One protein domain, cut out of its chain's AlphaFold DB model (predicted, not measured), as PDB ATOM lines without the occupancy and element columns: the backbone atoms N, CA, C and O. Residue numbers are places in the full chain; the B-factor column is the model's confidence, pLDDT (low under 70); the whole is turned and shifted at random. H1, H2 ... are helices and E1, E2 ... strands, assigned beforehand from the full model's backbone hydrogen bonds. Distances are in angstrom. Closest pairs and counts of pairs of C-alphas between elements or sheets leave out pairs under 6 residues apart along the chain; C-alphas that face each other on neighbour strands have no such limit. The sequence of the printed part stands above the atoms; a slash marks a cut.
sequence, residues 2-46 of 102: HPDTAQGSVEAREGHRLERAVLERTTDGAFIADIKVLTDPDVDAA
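What this domain is: This is residues 2 to 46 of the 102 residues of an uncharacterized protein of Mycobacterium sp. GA-1199 (UniProt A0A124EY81). A small sheet of three short strands has one short helix, H1, grazing it, while a loop, residues 12 to 23, reaches out to His 16 at one end of the long axis. The sheet is a meander, E1 E2 E3, each strand the antiparallel neighbour of the one before. Of 45 printed residues, 19 are in named elements, under half, in the order H1, E1, E2, E3; the class is mixed. The whole is flat, 34 by 25 by 13 A, and only just loose, close to compact, with a radius of gyration of the C-alphas of 11.4 A.

Where its parts are: Find E2, residues 29 to 32, 10.4 A long, between E1, residues 24 to 26, and E3, residues 35 to 37, which ends at C-alpha 37 (279.934, 78.923, -4.810). H1, residues 3 to 11, runs 12.8 A from C-alpha 3 (280.028, 88.600, -0.767).

How they stand to each other: Look at hairpin E1 and E2: N 24 and O 31 are 2.8 A apart. In hairpin E2 and E3, N 37 and O 30 are 2.8 A apart. H1 only grazes the sheet, with residues 6 to 10; its O i to N i+4 pairs are each within hydrogen-bond range.

The domain as a whole: The C-alphas farthest apart, of His 16 and Asp 42, are 34.7 A apart. The printed part has no cut; the link H1 to E1 is long. Residues 8 to 23 have pLDDT under 70.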
ATOM      1  N   HIS A   2     284.292  87.073  -2.579       86.75
ATOM      2  CA  HIS A   2     283.786  88.083  -1.645       86.75
ATOM      3  C   HIS A   2     282.253  88.227  -1.789       86.75
ATOM      4  O   HIS A   2     281.748  88.105  -2.914       86.75
ATOM      5  N   PRO A   3     281.485  88.453  -0.702       83.75
ATOM      6  CA  PRO A   3     280.028  88.600  -0.767       83.75
ATOM      7  C   PRO A   3     279.558  89.680  -1.752       83.75
ATOM      8  O   PRO A   3     278.609  89.444  -2.498       83.75
ATOM      9  N   ASP A   4     280.261  90.812  -1.822       83.62
ATOM     10  CA  ASP A   4     279.923  91.912  -2.740       83.62
ATOM     11  C   ASP A   4     280.071  91.502  -4.210       83.62
ATOM     12  O   ASP A   4     279.205  91.787  -5.038       83.62
ATOM     13  N   THR A   5     281.126  90.751  -4.541       81.06
ATOM     14  CA  THR A   5     281.310  90.198  -5.888       81.06
ATOM     15  C   THR A   5     280.210  89.190  -6.215       81.06
ATOM     16  O   THR A   5     279.716  89.157  -7.340       81.06
ATOM     17  N   ALA A   6     279.780  88.390  -5.232       75.94
ATOM     18  CA  ALA A   6     278.683  87.445  -5.422       75.94
ATOM     19  C   ALA A   6     277.352  88.162  -5.677       75.94
ATOM     20  O   ALA A   6     276.554  87.691  -6.484       75.94
ATOM     21  N   GLN A   7     277.118  89.305  -5.025       72.19
ATOM     22  CA  GLN A   7     275.958  90.147  -5.299       72.19
ATOM     23  C   GLN A   7     276.021  90.739  -6.715       72.19
ATOM     24  O   GLN A   7     275.039  90.652  -7.449       72.19
ATOM     25  N   GLY A   8     277.189  91.224  -7.148       68.88
ATOM     26  CA  GLY A   8     277.393  91.680  -8.527       68.88
ATOM     27  C   GLY A   8     277.083  90.601  -9.574       68.88
ATOM     28  O   GLY A   8     276.455  90.889 -10.589       68.88
ATOM     29  N   SER A   9     277.429  89.335  -9.312       63.09
ATOM     30  CA  SER A   9     277.081  88.201 -10.188       63.09
ATOM     31  C   SER A   9     275.580  87.880 -10.245       63.09
ATOM     32  O   SER A   9     275.124  87.314 -11.235       63.09
ATOM     33  N   VAL A  10     274.799  88.231  -9.219       60.44
ATOM     34  CA  VAL A  10     273.324  88.122  -9.252       60.44
ATOM     35  C   VAL A  10     272.723  89.200 -10.157       60.44
ATOM     36  O   VAL A  10     271.716  88.964 -10.821       60.44
ATOM     37  N   GLU A  11     273.339  90.380 -10.177       59.31
ATOM     38  CA  GLU A  11     272.862  91.555 -10.912       59.31
ATOM     39  C   GLU A  11     273.348  91.588 -12.374       59.31
ATOM     40  O   GLU A  11     272.731  92.253 -13.214       59.31
ATOM     41  N   ALA A  12     274.421  90.854 -12.696       57.94
ATOM     42  CA  ALA A  12     274.994  90.758 -14.033       57.94
ATOM     43  C   ALA A  12     273.998  90.147 -15.037       57.94
ATOM     44  O   ALA A  12     273.525  89.021 -14.879       57.94
ATOM     45  N   ARG A  13     273.685  90.905 -16.097       53.84
ATOM     46  CA  ARG A  13     272.785  90.496 -17.184       53.84
ATOM     47  C   ARG A  13     273.586  90.166 -18.437       53.84
ATOM     48  O   ARG A  13     274.337  91.006 -18.925       53.84
ATOM     49  N   GLU A  14     273.366  88.982 -18.995       54.91
ATOM     50  CA  GLU A  14     273.857  88.633 -20.329       54.91
ATOM     51  C   GLU A  14     273.017  89.354 -21.400       54.91
ATOM     52  O   GLU A  14     271.802  89.527 -21.264       54.91
ATOM     53  N   GLY A  15     273.674  89.867 -22.440       47.66
ATOM     54  CA  GLY A  15     273.077  90.773 -23.420       47.66
ATOM     55  C   GLY A  15     271.798  90.253 -24.098       47.66
ATOM     56  O   GLY A  15     271.700  89.105 -24.515       47.66
ATOM     57  N   HIS A  16     270.830  91.163 -24.254       41.25
ATOM     58  CA  HIS A  16     269.642  91.116 -25.127       41.25
ATOM     59  C   HIS A  16     268.661  89.930 -25.058       41.25
ATOM     60  O   HIS A  16     267.724  89.888 -25.860       41.25
ATOM     61  N   ARG A  17     268.738  89.036 -24.068       40.88
ATOM     62  CA  ARG A  17     267.617  88.132 -23.762       40.88
ATOM     63  C   ARG A  17     267.639  87.749 -22.281       40.88
ATOM     64  O   ARG A  17     268.582  87.120 -21.826       40.88
ATOM     65  N   LEU A  18     266.609  88.154 -21.537       47.41
ATOM     66  CA  LEU A  18     266.347  87.686 -20.166       47.41
ATOM     67  C   LEU A  18     266.367  86.130 -20.181       47.41
ATOM     68  O   LEU A  18     265.928  85.542 -21.167       47.41
ATOM     69  N   GLU A  19     266.834  85.371 -19.180       48.75
ATOM     70  CA  GLU A  19     266.405  85.460 -17.777       48.75
ATOM     71  C   GLU A  19     267.055  84.358 -16.889       48.75
ATOM     72  O   GLU A  19     266.355  83.620 -16.199       48.75
ATOM     73  N   ARG A  20     268.382  84.163 -16.898       49.22
ATOM     74  CA  ARG A  20     269.024  83.352 -15.841       49.22
ATOM     75  C   ARG A  20     269.991  84.203 -15.047       49.22
ATOM     76  O   ARG A  20     270.932  84.757 -15.604       49.22
ATOM     77  N   ALA A  21     269.728  84.312 -13.747       54.56
ATOM     78  CA  ALA A  21     270.735  84.773 -12.811       54.56
ATOM     79  C   ALA A  21     271.964  83.876 -12.989       54.56
ATOM     80  O   ALA A  21     271.844  82.653 -12.927       54.56
ATOM     81  N   VAL A  22     273.127  84.479 -13.238       66.44
ATOM     82  CA  VAL A  22     274.393  83.740 -13.385       66.44
ATOM     83  C   VAL A  22     274.700  82.957 -12.103       66.44
ATOM     84  O   VAL A  22     275.285  81.878 -12.154       66.44
ATOM     85  N   LEU A  23     274.245  83.484 -10.960       69.44
ATOM     86  CA  LEU A  23     274.211  82.806  -9.671       69.44
ATOM     87  C   LEU A  23     272.808  82.238  -9.395       69.44
ATOM     88  O   LEU A  23     271.872  82.979  -9.087       69.44
ATOM     89  N   GLU A  24     272.676  80.918  -9.418       76.94
ATOM     90  CA  GLU A  24     271.469  80.206  -9.009       76.94
ATOM     91  C   GLU A  24     271.538  79.912  -7.497       76.94
ATOM     92  O   GLU A  24     272.463  79.259  -7.015       76.94
ATOM     93  N   ARG A  25     270.571  80.408  -6.711       72.94
ATOM     94  CA  ARG A  25     270.441  80.069  -5.282       72.94
ATOM     95  C   ARG A  25     269.403  78.971  -5.108       72.94
ATOM     96  O   ARG A  25     268.220  79.193  -5.351       72.94
ATOM     97  N   THR A  26     269.841  77.808  -4.652       77.06
ATOM     98  CA  THR A  26     268.986  76.674  -4.300       77.06
ATOM     99  C   THR A  26     269.007  76.455  -2.787       77.06
ATOM    100  O   THR A  26     269.754  77.107  -2.053       77.06
ATOM    101  N   THR A  27     268.198  75.516  -2.297       73.69
ATOM    102  CA  THR A  27     268.228  75.087  -0.889       73.69
ATOM    103  C   THR A  27     269.607  74.557  -0.473       73.69
ATOM    104  O   THR A  27     269.990  74.682   0.688       73.69
ATOM    105  N   ASP A  28     270.381  74.019  -1.420       73.19
ATOM    106  CA  ASP A  28     271.683  73.384  -1.176       73.19
ATOM    107  C   ASP A  28     272.875  74.362  -1.258       73.19
ATOM    108  O   ASP A  28     274.033  73.990  -0.998       73.19
ATOM    109  N   GLY A  29     272.601  75.624  -1.601       80.25
ATOM    110  CA  GLY A  29     273.572  76.712  -1.657       80.25
ATOM    111  C   GLY A  29     273.477  77.550  -2.929       80.25
ATOM    112  O   GLY A  29     272.491  77.516  -3.659       80.25
ATOM    113  N   ALA A  30     274.522  78.336  -3.183       84.81
ATOM    114  CA  ALA A  30     274.649  79.133  -4.396       84.81
ATOM    115  C   ALA A  30     275.509  78.399  -5.436       84.81
ATOM    116  O   ALA A  30     276.510  77.776  -5.075       84.81
ATOM    117  N   PHE A  31     275.133  78.488  -6.709       83.88
ATOM    118  CA  PHE A  31     275.784  77.808  -7.827       83.88
ATOM    119  C   PHE A  31     275.992  78.767  -9.002       83.88
ATOM    120  O   PHE A  31     275.137  79.602  -9.275       83.88
ATOM    121  N   ILE A  32     277.116  78.637  -9.706       83.81
ATOM    122  CA  ILE A  32     277.372  79.280 -11.005       83.81
ATOM    123  C   ILE A  32     277.767  78.169 -11.968       83.81
ATOM    124  O   ILE A  32     278.746  77.475 -11.703       83.81
ATOM    125  N   ALA A  33     277.026  77.998 -13.066       82.69
ATOM    126  CA  ALA A  33     277.294  76.954 -14.064       82.69
ATOM    127  C   ALA A  33     277.513  75.556 -13.433       82.69
ATOM    128  O   ALA A  33     278.510  74.893 -13.704       82.69
ATOM    129  N   ASP A  34     276.610  75.153 -12.530       83.56
ATOM    130  CA  ASP A  34     276.655  73.908 -11.737       83.56
ATOM    131  C   ASP A  34     277.838  73.767 -10.756       83.56
ATOM    132  O   ASP A  34     277.980  72.753 -10.070       83.56
ATOM    133  N   ILE A  35     278.665  74.802 -10.609       84.94
ATOM    134  CA  ILE A  35     279.760  74.840  -9.639       84.94
ATOM    135  C   ILE A  35     279.272  75.513  -8.362       84.94
ATOM    136  O   ILE A  35     278.791  76.648  -8.379       84.94
ATOM    137  N   LYS A  36     279.429  74.824  -7.228       87.81
ATOM    138  CA  LYS A  36     279.073  75.372  -5.917       87.81
ATOM    139  C   LYS A  36     279.948  76.577  -5.577       87.81
ATOM    140  O   LYS A  36     281.175  76.488  -5.565       87.81
ATOM    141  N   VAL A  37     279.300  77.674  -5.215       88.19
ATOM    142  CA  VAL A  37     279.934  78.923  -4.810       88.19
ATOM    143  C   VAL A  37     279.932  79.043  -3.294       88.19
ATOM    144  O   VAL A  37     278.904  78.885  -2.634       88.19
ATOM    145  N   LEU A  38     281.101  79.366  -2.745       88.44
ATOM    146  CA  LEU A  38     281.276  79.723  -1.343       88.44
ATOM    147  C   LEU A  38     281.601  81.215  -1.245       88.44
ATOM    148  O   LEU A  38     282.491  81.720  -1.943       88.44
ATOM    149  N   THR A  39     280.863  81.919  -0.390       88.19
ATOM    150  CA  THR A  39     281.062  83.343  -0.112       88.19
ATOM    151  C   THR A  39     281.770  83.512   1.220       88.19
ATOM    152  O   THR A  39     281.301  82.969   2.219       88.19
ATOM    153  N   ASP A  40     282.862  84.266   1.228       87.38
ATOM    154  CA  ASP A  40     283.667  84.517   2.424       87.38
ATOM    155  C   ASP A  40     284.218  85.956   2.371       87.38
ATOM    156  O   ASP A  40     284.763  86.335   1.325       87.38
ATOM    157  N   PRO A  41     284.023  86.781   3.421       87.81
ATOM    158  CA  PRO A  41     284.507  88.163   3.457       87.81
ATOM    159  C   PRO A  41     286.038  88.278   3.515       87.81
ATOM    160  O   PRO A  41     286.565  89.337   3.195       87.81
ATOM    161  N   ASP A  42     286.763  87.211   3.861       88.00
ATOM    162  CA  ASP A  42     288.231  87.216   3.926       88.00
ATOM    163  C   ASP A  42     288.891  87.053   2.543       88.00
ATOM    164  O   ASP A  42     290.119  87.070   2.415       88.00
ATOM    165  N   VAL A  43     288.099  86.903   1.474       86.00
ATOM    166  CA  VAL A  43     288.609  86.966   0.099       86.00
ATOM    167  C   VAL A  43     289.046  88.398  -0.202       86.00
ATOM    168  O   VAL A  43     288.243  89.323  -0.130       86.00
ATOM    169  N   ASP A  44     290.318  88.574  -0.566       84.00
ATOM    170  CA  ASP A  44     290.896  89.894  -0.802       84.00
ATOM    171  C   ASP A  44     290.177  90.666  -1.918       84.00
ATOM    172  O   ASP A  44     289.753  90.093  -2.918       84.00
ATOM    173  N   ALA A  45     290.105  91.993  -1.774       78.12
ATOM    174  CA  ALA A  45     289.361  92.864  -2.686       78.12
ATOM    175  C   ALA A  45     289.871  92.842  -4.140       78.12
ATOM    176  O   ALA A  45     289.127  93.177  -5.057       78.12
ATOM    177  N   ALA A  46     291.129  92.448  -4.366       80.50
ATOM    178  CA  ALA A  46     291.703  92.301  -5.703       80.50
ATOM    179  C   ALA A  46     291.447  90.907  -6.313       80.50
ATOM    180  O   ALA A  46     291.918  90.613  -7.413       80.50
TER     181      ALA A  46